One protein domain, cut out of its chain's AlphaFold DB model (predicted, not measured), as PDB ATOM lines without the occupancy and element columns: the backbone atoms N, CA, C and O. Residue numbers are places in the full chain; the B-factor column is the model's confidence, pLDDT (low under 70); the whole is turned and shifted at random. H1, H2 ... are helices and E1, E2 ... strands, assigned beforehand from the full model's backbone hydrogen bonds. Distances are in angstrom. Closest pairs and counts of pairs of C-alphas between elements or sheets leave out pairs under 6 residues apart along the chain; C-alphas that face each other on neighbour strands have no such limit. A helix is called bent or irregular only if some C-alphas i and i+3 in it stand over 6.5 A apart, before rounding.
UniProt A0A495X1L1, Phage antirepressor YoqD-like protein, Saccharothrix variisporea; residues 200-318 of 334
ATOM      1  N   VAL A 200     144.296  58.874 318.321       82.25
ATOM      2  CA  VAL A 200     143.021  58.365 317.822       82.25
ATOM      3  C   VAL A 200     142.548  57.251 318.755       82.25
ATOM      4  O   VAL A 200     143.352  56.436 319.223       82.25
ATOM      5  N   LYS A 201     141.244  57.200 319.037       83.12
ATOM      6  CA  LYS A 201     140.628  56.115 319.817       83.12
ATOM      7  C   LYS A 201     140.863  54.757 319.153       83.12
ATOM      8  O   LYS A 201     140.852  54.661 317.926       83.12
ATOM      9  N   TRP A 202     141.017  53.693 319.945       82.19
ATOM     10  CA  TRP A 202     141.252  52.335 319.428       82.19
ATOM     11  C   TRP A 202     140.208  51.890 318.395       82.19
ATOM     12  O   TRP A 202     140.573  51.303 317.382       82.19
ATOM     13  N   THR A 203     138.926  52.185 318.624       81.88
ATOM     14  CA  THR A 203     137.831  51.853 317.697       81.88
ATOM     15  C   THR A 203     137.994  52.564 316.360       81.88
ATOM     16  O   THR A 203     138.039  51.909 315.326       81.88
ATOM     17  N   ASN A 204     138.220  53.876 316.387       83.75
ATOM     18  CA  ASN A 204     138.405  54.677 315.179       83.75
ATOM     19  C   ASN A 204     139.670  54.240 314.421       83.75
ATOM     20  O   ASN A 204     139.670  54.164 313.198       83.75
ATOM     21  N   ALA A 205     140.743  53.889 315.138       84.25
ATOM     22  CA  ALA A 205     141.945  53.323 314.530       84.25
ATOM     23  C   ALA A 205     141.658  51.972 313.846       84.25
ATOM     24  O   ALA A 205     142.164  51.725 312.753       84.25
ATOM     25  N   CYS A 206     140.834  51.111 314.449       86.00
ATOM     26  CA  CYS A 206     140.398  49.848 313.848       86.00
ATOM     27  C   CYS A 206     139.586  50.071 312.564       86.00
ATOM     28  O   CYS A 206     139.842  49.394 311.567       86.00
ATOM     29  N   ASP A 207     138.680  51.051 312.564       83.50
ATOM     30  CA  ASP A 207     137.859  51.407 311.401       83.50
ATOM     31  C   ASP A 207     138.720  51.950 310.254       83.50
ATOM     32  O   ASP A 207     138.630  51.470 309.123       83.50
ATOM     33  N   VAL A 208     139.657  52.857 310.557       82.00
ATOM     34  CA  VAL A 208     140.638  53.382 309.587       82.00
ATOM     35  C   VAL A 208     141.502  52.265 308.991       82.00
ATOM     36  O   VAL A 208     141.889  52.326 307.820       82.00
ATOM     37  N   LEU A 209     141.821  51.236 309.779       83.44
ATOM     38  CA  LEU A 209     142.588  50.069 309.339       83.44
ATOM     39  C   LEU A 209     141.722  48.991 308.661       83.44
ATOM     40  O   LEU A 209     142.279  48.084 308.047       83.44
ATOM     41  N   GLY A 210     140.390  49.074 308.747       82.75
ATOM     42  CA  GLY A 210     139.451  48.097 308.187       82.75
ATOM     43  C   GLY A 210     139.423  46.739 308.900       82.75
ATOM     44  O   GLY A 210     138.970  45.747 308.317       82.75
ATOM     45  N   VAL A 211     139.914  46.658 310.142       84.25
ATOM     46  CA  VAL A 211     140.047  45.400 310.900       84.25
ATOM     47  C   VAL A 211     139.205  45.448 312.166       84.25
ATOM     48  O   VAL A 211     139.244  46.424 312.903       84.25
ATOM     49  N   GLY A 212     138.487  44.363 312.468       85.31
ATOM     50  CA  GLY A 212     137.714  44.262 313.708       85.31
ATOM     51  C   GLY A 212     138.585  44.401 314.978       85.31
ATOM     52  O   GLY A 212     139.666  43.806 315.032       85.31
ATOM     53  N   PRO A 213     138.119  45.087 316.045       83.38
ATOM     54  CA  PRO A 213     138.930  45.379 317.236       83.38
ATOM     55  C   PRO A 213     139.530  44.162 317.950       83.38
ATOM     56  O   PRO A 213     140.644  44.238 318.473       83.38
ATOM     57  N   ASN A 214     138.799  43.041 317.987       82.69
ATOM     58  CA  ASN A 214     139.272  41.803 318.612       82.69
ATOM     59  C   ASN A 214     140.343  41.118 317.754       82.69
ATOM     60  O   ASN A 214     141.400  40.776 318.278       82.69
ATOM     61  N   LEU A 215     140.106  41.013 316.441       84.50
ATOM     62  CA  LEU A 215     141.053  40.432 315.482       84.50
ATOM     63  C   LEU A 215     142.376  41.200 315.476       84.50
ATOM     64  O   LEU A 215     143.446  40.599 315.520       84.50
ATOM     65  N   LEU A 216     142.310  42.535 315.476       85.06
ATOM     66  CA  LEU A 216     143.510  43.360 315.547       85.06
ATOM     67  C   LEU A 216     144.240  43.165 316.883       85.06
ATOM     68  O   LEU A 216     145.461  43.036 316.916       85.06
ATOM     69  N   GLY A 217     143.499  43.105 317.992       83.44
ATOM     70  CA  GLY A 217     144.070  42.881 319.319       83.44
ATOM     71  C   GLY A 217     144.701  41.496 319.510       83.44
ATOM     72  O   GLY A 217     145.644  41.368 320.286       83.44
ATOM     73  N   GLU A 218     144.198  40.458 318.847       83.50
ATOM     74  CA  GLU A 218     144.819  39.125 318.792       83.50
ATOM     75  C   GLU A 218     146.100  39.154 317.963       83.50
ATOM     76  O   GLU A 218     147.165  38.808 318.473       83.50
ATOM     77  N   TYR A 219     146.028  39.697 316.750       86.00
ATOM     78  CA  TYR A 219     147.170  39.804 315.847       86.00
ATOM     79  C   TYR A 219     148.362  40.560 316.456       86.00
ATOM     80  O   TYR A 219     149.508  40.114 316.377       86.00
ATOM     81  N   LEU A 220     148.106  41.691 317.121       86.69
ATOM     82  CA  LEU A 220     149.165  42.459 317.785       86.69
ATOM     83  C   LEU A 220     149.781  41.724 318.983       86.69
ATOM     84  O   LEU A 220     150.928  42.005 319.338       86.69
ATOM     85  N   ARG A 221     149.056  40.798 319.619       85.31
ATOM     86  CA  ARG A 221     149.609  39.952 320.686       85.31
ATOM     87  C   ARG A 221     150.479  38.838 320.124       85.31
ATOM     88  O   ARG A 221     151.593  38.648 320.602       85.31
ATOM     89  N   GLU A 222     150.025  38.171 319.068       84.00
ATOM     90  CA  GLU A 222     150.810  37.144 318.370       84.00
ATOM     91  C   GLU A 222     152.144  37.693 317.852       84.00
ATOM     92  O   GLU A 222     153.181  37.039 317.955       84.00
ATOM     93  N   ARG A 223     152.138  38.931 317.345       83.69
ATOM     94  CA  ARG A 223     153.333  39.627 316.845       83.69
ATOM     95  C   ARG A 223     154.182  40.282 317.936       83.69
ATOM     96  O   ARG A 223     155.124  40.985 317.599       83.69
ATOM     97  N   LYS A 224     153.862  40.075 319.220       86.69
ATOM     98  CA  LYS A 224     154.566  40.691 320.359       86.69
ATOM     99  C   LYS A 224     154.672  42.220 320.250       86.69
ATOM    100  O   LYS A 224     155.648  42.819 320.680       86.69
ATOM    101  N   VAL A 225     153.647  42.868 319.696       84.94
ATOM    102  CA  VAL A 225     153.509  44.336 319.725       84.94
ATOM    103  C   VAL A 225     152.873  44.759 321.042       84.94
ATOM    104  O   VAL A 225     153.289  45.733 321.668       84.94
ATOM    105  N   THR A 226     151.890  43.979 321.499       84.12
ATOM    106  CA  THR A 226     151.253  44.144 322.808       84.12
ATOM    107  C   THR A 226     151.240  42.836 323.591       84.12
ATOM    108  O   THR A 226     151.258  41.765 322.996       84.12
ATOM    109  N   TYR A 227     151.166  42.904 324.915       78.94
ATOM    110  CA  TYR A 227     151.033  41.760 325.813       78.94
ATOM    111  C   TYR A 227     149.900  41.989 326.812       78.94
ATOM    112  O   TYR A 227     149.467  43.122 327.010       78.94
ATOM    113  N   THR A 228     149.414  40.918 327.439       71.38
ATOM    114  CA  THR A 228     148.410  40.994 328.507       71.38
ATOM    115  C   THR A 228     149.103  41.053 329.865       71.38
ATOM    116  O   THR A 228     149.904  40.182 330.192       71.38
ATOM    117  N   ASP A 229     148.825  42.103 330.635       62.88
ATOM    118  CA  ASP A 229     149.372  42.276 331.984       62.88
ATOM    119  C   ASP A 229     148.707  41.317 332.991       62.88
ATOM    120  O   ASP A 229     147.509  41.036 332.894       62.88
ATOM    121  N   VAL A 230     149.467  40.830 333.974       58.78
ATOM    122  CA  VAL A 230     148.971  39.946 335.041       58.78
ATOM    123  C   VAL A 230     149.016  40.726 336.347       58.78
ATOM    124  O   VAL A 230     150.090  41.144 336.772       58.78
ATOM    125  N   TYR A 231     147.869  40.909 337.003       53.03
ATOM    126  CA  TYR A 231     147.818  41.570 338.305       53.03
ATOM    127  C   TYR A 231     147.427  40.598 339.418       53.03
ATOM    128  O   TYR A 231     146.606  39.696 339.244       53.03
ATOM    129  N   PHE A 232     148.010  40.812 340.594       45.44
ATOM    130  CA  PHE A 232     147.673  40.076 341.804       45.44
ATOM    131  C   PHE A 232     146.568  40.824 342.544       45.44
ATOM    132  O   PHE A 232     146.679  42.021 342.806       45.44
ATOM    133  N   THR A 233     145.485  40.129 342.884       51.25
ATOM    134  CA  THR A 233     144.539  40.673 343.867       51.25
ATOM    135  C   THR A 233     145.146  40.519 345.263       51.25
ATOM    136  O   THR A 233     145.921  39.593 345.499       51.25
ATOM    137  N   GLY A 234     144.794  41.396 346.209       46.09
ATOM    138  CA  GLY A 234     145.350  41.400 347.575       46.09
ATOM    139  C   GLY A 234     145.163  40.105 348.391       46.09
ATOM    140  O   GLY A 234     145.614  40.048 349.527       46.09
ATOM    141  N   ARG A 235     144.521  39.067 347.833       51.38
ATOM    142  CA  ARG A 235     144.401  37.715 348.408       51.38
ATOM    143  C   ARG A 235     145.389  36.690 347.833       51.38
ATOM    144  O   ARG A 235     145.248  35.507 348.105       51.38
ATOM    145  N   GLY A 236     146.370  37.105 347.029       50.56
ATOM    146  CA  GLY A 236     147.390  36.197 346.481       50.56
ATOM    147  C   GLY A 236     146.899  35.285 345.348       50.56
ATOM    148  O   GLY A 236     147.685  34.522 344.794       50.56
ATOM    149  N   GLU A 237     145.630  35.388 344.943       51.81
ATOM    150  CA  GLU A 237     145.121  34.713 343.751       51.81
ATOM    151  C   GLU A 237     145.663  35.395 342.489       51.81
ATOM    152  O   GLU A 237     145.407  36.579 342.229       51.81
ATOM    153  N   ARG A 238     146.410  34.620 341.695       42.72
ATOM    154  CA  ARG A 238     146.894  35.011 340.373       42.72
ATOM    155  C   ARG A 238     145.715  34.936 339.406       42.72
ATOM    156  O   ARG A 238     145.291  33.846 339.034       42.72
ATOM    157  N   ARG A 239     145.167  36.085 339.017       54.47
ATOM    158  CA  ARG A 239     144.186  36.152 337.930       54.47
ATOM    159  C   ARG A 239     144.850  36.731 336.695       54.47
ATOM    160  O   ARG A 239     145.583  37.714 336.777       54.47
ATOM    161  N   GLU A 240     144.608  36.092 335.558       48.91
ATOM    162  CA  GLU A 240     144.973  36.643 334.261       48.91
ATOM    163  C   GLU A 240     144.219  37.968 334.104       48.91
ATOM    164  O   GLU A 240     143.003  38.023 334.305       48.91
ATOM    165  N   GLY A 241     144.947  39.063 333.878       50.91
ATOM    166  CA  GLY A 241     144.335  40.381 333.814       50.91
ATOM    167  C   GLY A 241     143.330  40.422 332.671       50.91
ATOM    168  O   GLY A 241     143.666  40.119 331.527       50.91
ATOM    169  N   GLU A 242     142.087  40.798 332.974       51.38
ATOM    170  CA  GLU A 242     141.046  40.994 331.969       51.38
ATOM    171  C   GLU A 242     141.459  42.144 331.031       51.38
ATOM    172  O   GLU A 242     141.197  43.315 331.277       51.38
ATOM    173  N   ARG A 243     142.135  41.783 329.934       51.53
ATOM    174  CA  ARG A 243     142.401  42.602 328.741       51.53
ATOM    175  C   ARG A 243     143.119  43.935 328.988       51.53
ATOM    176  O   ARG A 243     142.585  45.007 328.707       51.53
ATOM    177  N   HIS A 244     144.400  43.881 329.336       56.75
ATOM    178  CA  HIS A 244     145.275  45.049 329.195       56.75
ATOM    179  C   HIS A 244     146.394  44.756 328.196       56.75
ATOM    180  O   HIS A 244     147.446  44.271 328.587       56.75
ATOM    181  N   ASN A 245     146.137  45.039 326.909       62.12
ATOM    182  CA  ASN A 245     147.110  45.002 325.805       62.12
ATOM    183  C   ASN A 245     148.144  46.129 325.978       62.12
ATOM    184  O   ASN A 245     148.029  47.181 325.343       62.12
ATOM    185  N   ARG A 246     149.118  45.945 326.870       74.69
ATOM    186  CA  ARG A 246     150.232  46.885 327.046       74.69
ATOM    187  C   ARG A 246     151.240  46.724 325.908       74.69
ATOM    188  O   ARG A 246     151.510  45.590 325.529       74.69
ATOM    189  N   PRO A 247     151.803  47.804 325.351       81.88
ATOM    190  CA  PRO A 247     152.829  47.706 324.329       81.88
ATOM    191  C   PRO A 247     154.151  47.239 324.930       81.88
ATOM    192  O   PRO A 247     154.500  47.615 326.051       81.88
ATOM    193  N   TYR A 248     154.904  46.466 324.154       83.50
ATOM    194  CA  TYR A 248     156.316  46.227 324.446       83.50
ATOM    195  C   TYR A 248     157.123  47.530 324.336       83.50
ATOM    196  O   TYR A 248     156.655  48.513 323.756       83.50
ATOM    197  N   ALA A 249     158.331  47.540 324.910       81.75
ATOM    198  CA  ALA A 249     159.180  48.731 324.991       81.75
ATOM    199  C   ALA A 249     159.390  49.395 323.619       81.75
ATOM    200  O   ALA A 249     159.175  50.602 323.490       81.75
ATOM    201  N   ASP A 250     159.676  48.591 322.593       82.94
ATOM    202  CA  ASP A 250     159.937  49.061 321.228       82.94
ATOM    203  C   ASP A 250     158.715  49.750 320.610       82.94
ATOM    204  O   ASP A 250     158.833  50.752 319.909       82.94
ATOM    205  N   TYR A 251     157.511  49.289 320.960       86.12
ATOM    206  CA  TYR A 251     156.242  49.792 320.428       86.12
ATOM    207  C   TYR A 251     155.552  50.798 321.352       86.12
ATOM    208  O   TYR A 251     154.443  51.249 321.064       86.12
ATOM    209  N   LYS A 252     156.189  51.211 322.455       84.62
ATOM    210  CA  LYS A 252     155.591  52.142 323.426       84.62
ATOM    211  C   LYS A 252     155.179  53.470 322.787       84.62
ATOM    212  O   LYS A 252     154.176  54.047 323.179       84.62
ATOM    213  N   HIS A 253     155.912  53.931 321.775       84.75
ATOM    214  CA  HIS A 253     155.636  55.178 321.058       84.75
ATOM    215  C   HIS A 253     154.423  55.103 320.101       84.75
ATOM    216  O   HIS A 253     153.969  56.132 319.596       84.75
ATOM    217  N   TRP A 254     153.876  53.907 319.851       87.38
ATOM    218  CA  TRP A 254     152.679  53.710 319.019       87.38
ATOM    219  C   TRP A 254     151.380  53.911 319.796       87.38
ATOM    220  O   TRP A 254     150.323  54.111 319.198       87.38
ATOM    221  N   PHE A 255     151.450  53.874 321.126       85.81
ATOM    222  CA  PHE A 255     150.283  53.888 321.994       85.81
ATOM    223  C   PHE A 255     150.427  54.948 323.082       85.81
ATOM    224  O   PHE A 255     151.513  55.212 323.593       85.81
ATOM    225  N   ARG A 256     149.300  55.524 323.488       81.38
ATOM    226  CA  ARG A 256     149.193  56.370 324.673       81.38
ATOM    227  C   ARG A 256     148.053  55.839 325.532       81.38
ATOM    228  O   ARG A 256     146.961  55.572 325.040       81.38
ATOM    229  N   PHE A 257     148.320  55.672 326.823       73.62
ATOM    230  CA  PHE A 257     147.295  55.319 327.800       73.62
ATOM    231  C   PHE A 257     146.801  56.604 328.438       73.62
ATOM    232  O   PHE A 257     147.579  57.296 329.095       73.62
ATOM    233  N   ALA A 258     145.531  56.923 328.224       63.94
ATOM    234  CA  ALA A 258     144.872  58.028 328.901       63.94
ATOM    235  C   ALA A 258     143.764  57.461 329.799       63.94
ATOM    236  O   ALA A 258     143.081  56.519 329.386       63.94
ATOM    237  N   PRO A 259     143.582  57.972 331.027       61.81
ATOM    238  CA  PRO A 259     142.393  57.645 331.805       61.81
ATOM    239  C   PRO A 259     141.146  58.083 331.026       61.81
ATOM    240  O   PRO A 259     141.192  59.092 330.317       61.81
ATOM    241  N   TYR A 260     140.042  57.340 331.144       60.53
ATOM    242  CA  TYR A 260     138.779  57.752 330.521       60.53
ATOM    243  C   TYR A 260     138.402  59.169 330.965       60.53
ATOM    244  O   TYR A 260     138.576  59.547 332.139       60.53
ATOM    245  N   SER A 261     137.865  59.943 330.019       59.59
ATOM    246  CA  SER A 261     137.262  61.231 330.346       59.59
ATOM    247  C   SER A 261     136.109  61.022 331.329       59.59
ATOM    248  O   SER A 261     135.541  59.937 331.421       59.59
ATOM    249  N   GLU A 262     135.784  62.043 332.115       56.41
ATOM    250  CA  GLU A 262     134.806  61.920 333.201       56.41
ATOM    251  C   GLU A 262     133.414  61.484 332.716       56.41
ATOM    252  O   GLU A 262     132.745  60.715 333.399       56.41
ATOM    253  N   SER A 263     133.032  61.868 331.495       56.53
ATOM    254  CA  SER A 263     131.801  61.428 330.825       56.53
ATOM    255  C   SER A 263     131.833  59.973 330.341       56.53
ATOM    256  O   SER A 263     130.781  59.373 330.138       56.53
ATOM    257  N   GLU A 264     133.018  59.392 330.155       56.50
ATOM    258  CA  GLU A 264     133.220  58.006 329.717       56.50
ATOM    259  C   GLU A 264     133.527  57.065 330.890       56.50
ATOM    260  O   GLU A 264     133.647  55.850 330.704       56.50
ATOM    261  N   ARG A 265     133.652  57.605 332.112       59.69
ATOM    262  CA  ARG A 265     133.907  56.790 333.296       59.69
ATOM    263  C   ARG A 265     132.673  55.969 333.652       59.69
ATOM    264  O   ARG A 265     131.605  56.480 333.971       59.69
ATOM    265  N   ASN A 266     132.847  54.657 333.681       62.09
ATOM    266  CA  ASN A 266     131.888  53.739 334.258       62.09
ATOM    267  C   ASN A 266     132.018  53.756 335.787       62.09
ATOM    268  O   ASN A 266     132.956  53.185 336.341       62.09
ATOM    269  N   ASN A 267     131.036  54.333 336.483       64.81
ATOM    270  CA  ASN A 267     130.995  54.366 337.952       64.81
ATOM    271  C   ASN A 267     130.987  52.972 338.615       64.81
ATOM    272  O   ASN A 267     131.208  52.869 339.818       64.81
ATOM    273  N   ARG A 268     130.750  51.892 337.855       60.81
ATOM    274  CA  ARG A 268     130.822  50.504 338.345       60.81
ATOM    275  C   ARG A 268     132.235  49.915 338.320       60.81
ATOM    276  O   ARG A 268     132.440  48.837 338.872       60.81
ATOM    277  N   LEU A 269     133.200  50.572 337.674       57.00
ATOM    278  CA  LEU A 269     134.589  50.115 337.605       57.00
ATOM    279  C   LEU A 269     135.497  51.019 338.456       57.00
ATOM    280  O   LEU A 269     135.326  52.234 338.460       57.00
ATOM    281  N   PRO A 270     136.507  50.480 339.160       56.59
ATOM    282  CA  PRO A 270     137.509  51.306 339.830       56.59
ATOM    283  C   PRO A 270     138.265  52.191 338.831       56.59
ATOM    284  O   PRO A 270     138.592  51.729 337.741       56.59
ATOM    285  N   ALA A 271     138.607  53.429 339.202       54.16
ATOM    286  CA  ALA A 271     139.285  54.383 338.311       54.16
ATOM    287  C   ALA A 271     140.594  53.840 337.697       54.16
ATOM    288  O   ALA A 271     140.896  54.103 336.538       54.16
ATOM    289  N   TRP A 272     141.337  53.003 338.428       56.84
ATOM    290  CA  TRP A 272     142.564  52.357 337.941       56.84
ATOM    291  C   TRP A 272     142.330  51.266 336.874       56.84
ATOM    292  O   TRP A 272     143.285  50.817 336.248       56.84
ATOM    293  N   LYS A 273     141.080  50.839 336.641       55.44
ATOM    294  CA  LYS A 273     140.692  49.937 335.537       55.44
ATOM    295  C   LYS A 273     140.195  50.684 334.298       55.44
ATOM    296  O   LYS A 273     139.882  50.060 333.288       55.44
ATOM    297  N   GLN A 274     140.092  52.006 334.374       58.97
ATOM    298  CA  GLN A 274     139.422  52.836 333.385       58.97
ATOM    299  C   GLN A 274     140.439  53.653 332.581       58.97
ATOM    300  O   GLN A 274     140.494  54.879 332.685       58.97
ATOM    301  N   PHE A 275     141.202  52.967 331.730       60.22
ATOM    302  CA  PHE A 275     142.088  53.587 330.744       60.22
ATOM    303  C   PHE A 275     141.618  53.266 329.328       60.22
ATOM    304  O   PHE A 275     141.342  52.103 329.020       60.22
ATOM    305  N   ASP A 276     141.564  54.282 328.470       63.06
ATOM    306  CA  ASP A 276     141.342  54.088 327.043       63.06
ATOM    307  C   ASP A 276     142.684  53.879 326.328       63.06
ATOM    308  O   ASP A 276     143.719  54.475 326.664       63.06
ATOM    309  N   ARG A 277     142.668  52.987 325.337       70.44
ATOM    310  CA  ARG A 277     143.821  52.697 324.486       70.44
ATOM    311  C   ARG A 277     143.787  53.673 323.330       70.44
ATOM    312  O   ARG A 277     142.999  53.519 322.401       70.44
ATOM    313  N   ARG A 278     144.671  54.659 323.367       81.19
ATOM    314  CA  ARG A 278     144.813  55.609 322.273       81.19
ATOM    315  C   ARG A 278     145.994  55.204 321.405       81.19
ATOM    316  O   ARG A 278     147.044  54.806 321.913       81.19
ATOM    317  N   VAL A 279     145.814  55.275 320.096       86.25
ATOM    318  CA  VAL A 279     146.850  54.962 319.108       86.25
ATOM    319  C   VAL A 279     147.353  56.280 318.542       86.25
ATOM    320  O   VAL A 279     146.563  57.163 318.213       86.25
ATOM    321  N   THR A 280     148.668  56.453 318.466       87.56
ATOM    322  CA  THR A 280     149.252  57.631 317.812       87.56
ATOM    323  C   THR A 280     149.117  57.496 316.296       87.56
ATOM    324  O   THR A 280     149.007  56.384 315.782       87.56
ATOM    325  N   THR A 281     149.179  58.596 315.546       83.38
ATOM    326  CA  THR A 281     149.227  58.539 314.069       83.38
ATOM    327  C   THR A 281     150.360  57.632 313.573       83.38
ATOM    328  O   THR A 281     150.134  56.733 312.766       83.38
ATOM    329  N   LYS A 282     151.547  57.750 314.185       85.50
ATOM    330  CA  LYS A 282     152.689  56.845 313.963       85.50
ATOM    331  C   LYS A 282     152.356  55.379 314.252       85.50
ATOM    332  O   LYS A 282     152.810  54.494 313.529       85.50
ATOM    333  N   GLY A 283     151.583  55.117 315.306       86.44
ATOM    334  CA  GLY A 283     151.112  53.781 315.647       86.44
ATOM    335  C   GLY A 283     150.153  53.213 314.607       86.44
ATOM    336  O   GLY A 283     150.309  52.060 314.216       86.44
ATOM    337  N   VAL A 284     149.218  54.019 314.096       86.31
ATOM    338  CA  VAL A 284     148.306  53.611 313.013       86.31
ATOM    339  C   VAL A 284     149.101  53.232 311.759       86.31
ATOM    340  O   VAL A 284     148.876  52.158 311.201       86.31
ATOM    341  N   ASP A 285     150.091  54.035 311.366       84.00
ATOM    342  CA  ASP A 285     150.951  53.740 310.211       84.00
ATOM    343  C   ASP A 285     151.859  52.521 310.430       84.00
ATOM    344  O   ASP A 285     152.067  51.703 309.528       84.00
ATOM    345  N   GLY A 286     152.397  52.366 311.641       85.50
ATOM    346  CA  GLY A 286     153.161  51.188 312.048       85.50
ATOM    347  C   GLY A 286     152.336  49.906 311.939       85.50
ATOM    348  O   GLY A 286     152.746  48.946 311.282       85.50
ATOM    349  N   ILE A 287     151.127  49.914 312.502       88.56
ATOM    350  CA  ILE A 287     150.191  48.787 312.445       88.56
ATOM    351  C   ILE A 287     149.760  48.515 310.999       88.56
ATOM    352  O   ILE A 287     149.748  47.358 310.577       88.56
ATOM    353  N   ARG A 288     149.481  49.554 310.201       86.31
ATOM    354  CA  ARG A 288     149.156  49.422 308.772       86.31
ATOM    355  C   ARG A 288     150.256  48.679 308.014       86.31
ATOM    356  O   ARG A 288     149.949  47.775 307.237       86.31
ATOM    357  N   ARG A 289     151.530  48.998 308.261       84.12
ATOM    358  CA  ARG A 289     152.673  48.285 307.658       84.12
ATOM    359  C   ARG A 289     152.736  46.816 308.083       84.12
ATOM    360  O   ARG A 289     152.943  45.952 307.231       84.12
ATOM    361  N   LEU A 290     152.492  46.514 309.360       86.25
ATOM    362  CA  LEU A 290     152.441  45.130 309.846       86.25
ATOM    363  C   LEU A 290     151.308  44.328 309.198       86.25
ATOM    364  O   LEU A 290     151.518  43.173 308.831       86.25
ATOM    365  N   LEU A 291     150.122  44.919 309.054       84.06
ATOM    366  CA  LEU A 291     148.979  44.273 308.404       84.06
ATOM    367  C   LEU A 291     149.262  44.012 306.921       84.06
ATOM    368  O   LEU A 291     149.021  42.903 306.447       84.06
ATOM    369  N   ARG A 292     149.850  44.987 306.211       79.56
ATOM    370  CA  ARG A 292     150.280  44.826 304.809       79.56
ATOM    371  C   ARG A 292     151.249  43.653 304.646       79.56
ATOM    372  O   ARG A 292     151.029  42.784 303.806       79.56
ATOM    373  N   ARG A 293     152.269  43.566 305.507       80.50
ATOM    374  CA  ARG A 293     153.224  42.447 305.510       80.50
ATOM    375  C   ARG A 293     152.544  41.097 305.768       80.50
ATOM    376  O   ARG A 293     152.855  40.115 305.104       80.50
ATOM    377  N   HIS A 294     151.594  41.038 306.697       82.62
ATOM    378  CA  HIS A 294     150.880  39.796 306.998       82.62
ATOM    379  C   HIS A 294     149.969  39.329 305.858       82.62
ATOM    380  O   HIS A 294     149.891  38.131 305.591       82.62
ATOM    381  N   VAL A 295     149.306  40.256 305.162       76.81
ATOM    382  CA  VAL A 295     148.507  39.938 303.970       76.81
ATOM    383  C   VAL A 295     149.371  39.296 302.886       76.81
ATOM    384  O   VAL A 295     148.951  38.302 302.291       76.81
ATOM    385  N   PHE A 296     150.586  39.808 302.684       72.12
ATOM    386  CA  PHE A 296     151.558  39.227 301.760       72.12
ATOM    387  C   PHE A 296     151.991  37.808 302.173       72.12
ATOM    388  O   PHE A 296     152.042  36.904 301.339       72.12
ATOM    389  N   GLU A 297     152.270  37.596 303.464       75.12
ATOM    390  CA  GLU A 297     152.767  36.322 304.003       75.12
ATOM    391  C   GLU A 297     151.680  35.227 304.084       75.12
ATOM    392  O   GLU A 297     151.943  34.070 303.753       75.12
ATOM    393  N   CYS A 298     150.461  35.564 304.520       77.56
ATOM    394  CA  CYS A 298     149.406  34.595 304.839       77.56
ATOM    395  C   CYS A 298     148.304  34.519 303.769       77.56
ATOM    396  O   CYS A 298     148.002  33.441 303.259       77.56
ATOM    397  N   GLY A 299     147.677  35.648 303.422       66.62
ATOM    398  CA  GLY A 299     146.641  35.763 302.383       66.62
ATOM    399  C   GLY A 299     145.299  35.039 302.621       66.62
ATOM    400  O   GLY A 299     144.344  35.294 301.872       66.62
ATOM    401  N   THR A 300     145.187  34.161 303.628       76.50
ATOM    402  CA  THR A 300     144.038  33.242 303.813       76.50
ATOM    403  C   THR A 300     143.436  33.192 305.225       76.50
ATOM    404  O   THR A 300     142.438  32.504 305.414       76.50
ATOM    405  N   CYS A 301     143.978  33.906 306.217       76.31
ATOM    406  CA  CYS A 301     143.444  33.893 307.589       76.31
ATOM    407  C   CYS A 301     142.179  34.771 307.764       76.31
ATOM    408  O   CYS A 301     141.877  35.599 306.895       76.31
ATOM    409  N   PRO A 302     141.458  34.670 308.903       78.44
ATOM    410  CA  PRO A 302     140.285  35.504 309.198       78.44
ATOM    411  C   PRO A 302     140.564  37.013 309.138       78.44
ATOM    412  O   PRO A 302     139.732  37.782 308.658       78.44
ATOM    413  N   LEU A 303     141.765  37.438 309.544       80.75
ATOM    414  CA  LEU A 303     142.201  38.831 309.445       80.75
ATOM    415  C   LEU A 303     142.391  39.272 307.981       80.75
ATOM    416  O   LEU A 303     141.925  40.344 307.600       80.75
ATOM    417  N   CYS A 304     142.975  38.419 307.132       77.19
ATOM    418  CA  CYS A 304     143.049  38.655 305.686       77.19
ATOM    419  C   CYS A 304     141.651  38.701 305.049       77.19
ATOM    420  O   CYS A 304     141.413  39.519 304.166       77.19
ATOM    421  N   GLY A 305     140.718  37.856 305.498       79.12
ATOM    422  CA  GLY A 305     139.321  37.878 305.053       79.12
ATOM    423  C   GLY A 305     138.608  39.187 305.402       79.12
ATOM    424  O   GLY A 305     137.943  39.768 304.547       79.12
ATOM    425  N   SER A 306     138.804  39.693 306.624       79.12
ATOM    426  CA  SER A 306     138.276  40.997 307.053       79.12
ATOM    427  C   SER A 306     138.833  42.142 306.203       79.12
ATOM    428  O   SER A 306     138.073  42.994 305.749       79.12
ATOM    429  N   LEU A 307     140.144  42.139 305.942       79.44
ATOM    430  CA  LEU A 307     140.801  43.162 305.123       79.44
ATOM    431  C   LEU A 307     140.331  43.129 303.663       79.44
ATOM    432  O   LEU A 307     140.013  44.178 303.118       79.44
ATOM    433  N   LYS A 308     140.191  41.943 303.054       78.06
ATOM    434  CA  LYS A 308     139.624  41.797 301.697       78.06
ATOM    435  C   LYS A 308     138.228  42.404 301.575       78.06
ATOM    436  O   LYS A 308     137.895  42.943 300.526       78.06
ATOM    437  N   LYS A 309     137.409  42.277 302.623       80.12
ATOM    438  CA  LYS A 309     136.026  42.761 302.631       80.12
ATOM    439  C   LYS A 309     135.939  44.276 302.828       80.12
ATOM    440  O   LYS A 309     135.160  44.920 302.139       80.12
ATOM    441  N   ASN A 310     136.710  44.823 303.769       77.50
ATOM    442  CA  ASN A 310     136.545  46.209 304.223       77.50
ATOM    443  C   ASN A 310     137.543  47.196 303.595       77.50
ATOM    444  O   ASN A 310     137.270  48.390 303.563       77.50
ATOM    445  N   ARG A 311     138.705  46.721 303.133       70.94
ATOM    446  CA  ARG A 311     139.774  47.523 302.510       70.94
ATOM    447  C   ARG A 311     140.386  46.782 301.309       70.94
ATOM    448  O   ARG A 311     141.552  46.373 301.360       70.94
ATOM    449  N   PRO A 312     139.606  46.552 300.234       65.81
ATOM    450  CA  PRO A 312     140.086  45.855 299.040       65.81
ATOM    451  C   PRO A 312     141.203  46.625 298.321       65.81
ATOM    452  O   PRO A 312     142.060  45.996 297.709       65.81
ATOM    453  N   ASP A 313     141.237  47.954 298.454       64.94
ATOM    454  CA  ASP A 313     142.299  48.860 297.995       64.94
ATOM    455  C   ASP A 313     143.662  48.493 298.601       64.94
ATOM    456  O   ASP A 313     144.632  48.258 297.887       64.94
ATOM    457  N   VAL A 314     143.714  48.310 299.923       57.34
ATOM    458  CA  VAL A 314     144.936  47.912 300.643       57.34
ATOM    459  C   VAL A 314     145.342  46.470 300.309       57.34
ATOM    460  O   VAL A 314     146.508  46.099 300.454       57.34
ATOM    461  N   PHE A 315     144.385  45.649 299.865       56.00
ATOM    462  CA  PHE A 315     144.606  44.263 299.460       56.00
ATOM    463  C   PHE A 315     145.071  44.129 297.993       56.00
ATOM    464  O   PHE A 315     145.784  43.179 297.661       56.00
ATOM    465  N   ALA A 316     144.682  45.057 297.111       54.69
ATOM    466  CA  ALA A 316     144.922  45.001 295.666       54.69
ATOM    467  C   ALA A 316     146.381  45.286 295.269       54.69
ATOM    468  O   ALA A 316     146.879  44.642 294.341       54.69
ATOM    469  N   ASP A 317     147.078  46.152 296.013       51.28
ATOM    470  CA  ASP A 317     148.491  46.511 295.789       51.28
ATOM    471  C   ASP A 317     149.470  45.326 295.916       51.28
ATOM    472  O   ASP A 317     150.624  45.418 295.506       51.28
ATOM    473  N   TYR A 318     149.025  44.189 296.463       53.34
ATOM    474  CA  TYR A 318     149.857  43.007 296.707       53.34
ATOM    475  C   TYR A 318     149.257  41.729 296.101       53.34
ATOM    476  O   TYR A 318     149.248  40.672 296.742       53.34
TER     477      TYR A 318
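Overview. This is residues 200 to 318 of the 334 residues of the protein "Phage antirepressor YoqD-like protein" of Saccharothrix variisporea (UniProt A0A495X1L1). Two antiparallel hairpins, E1 with E2 and E3 with E4, run out as two prongs from a cluster of crossed helices, and the short helix H3 joins them at their bases. The long helix H4 slants through the cluster, H1 and H2 make a corner beside it, and H5 and H6 lie at the end opposite the tip of E1 and E2. The printed part has 119 residues, with six named helices and four named strands in the order H1 H2 E1 E2 H3 E3 E4 H4 H5 H6, of mixed class. It is only just compact, close to loose, with a radius of gyration of the C-alphas of 16.0 A, and elongated, spanning 51 by 32 by 25 A.

Arrangement. E1, residues 226 to 232, and E2, residues 238 to 247, form a hairpin at 148 degrees, with N 227 and O 246 within hydrogen-bond range at 2.8 A. E2 bends by 77 degrees at residue 243. E3, residues 255 to 259, and E4, residues 275 to 280, form the other hairpin at 149 degrees, with N 256 and O 278 at 2.8 A. Residues 200 to 201 pair antiparallel with residues 278 to 279 of E4. H2, residues 213 to 222, comes closest to E1 at the C-alphas of Arg 221 and Tyr 227, 5.6 A. H1, residues 202 to 209, touches H2, about perpendicular at 86 degrees, closest at the C-alphas of Cys 206 and Pro 213, 5.8 A. H4, residues 281 to 297, is the hub. With residues 281 to 286 alone it touches H3, residues 249 to 254, closest at the C-alphas of Trp 254 and Gly 283, 3.7 A. With residues 284 to 288 alone it only just touches H1, with 3 pairs of C-alphas within 8 A, the closest being Ala 205 and Val 284, 6.5 A. With residues 292 to 295 alone it only just touches H6, residues 312 to 316, with 3 pairs within 8 A, the closest C-alphas being Val 295 and Phe 315, 7.4 A. H5, residues 302 to 310, is close to H4 but not clearly touching, with the C-alphas of Val 295 and Cys 304 5.9 A apart. H5 and H6 only just touch, with 3 pairs, and only at the corner, closest at the C-alphas of Lys 308 and Phe 315, 6.0 A. E1 and E4 are apart. Each O i to N i+4 pair is within hydrogen-bond range in H1, H4, H5 and H6, against 5 of 6 in H2 and 0 of 2 in H3, which has 2 of 3 O i to N i+3 pairs within range.

Along the chain. H1 begins at C-alpha 202, (141.252, 52.335, 319.428). H4 is 24.6 A long, E2 21.3 A, E1 19.8 A, E4 15.3 A and H2 14.5 A. H3 is irregular: C-alphas 250 and 253 are 7.5 A apart. H6 ends at C-alpha 316, (144.922, 45.001, 295.666).

Size, cuts and confidence. The C-alphas of Arg 235 and Asp 317 are the two farthest apart, at 53.5 A. The printed part has no cut. The link from E3 to E4, residues 260 to 274, is long, and the other links are tight. The mean pLDDT of the printed part is 72.6, and it is under 70 at residues 229 to 245, 258 to 276, 299 and 312 to 318.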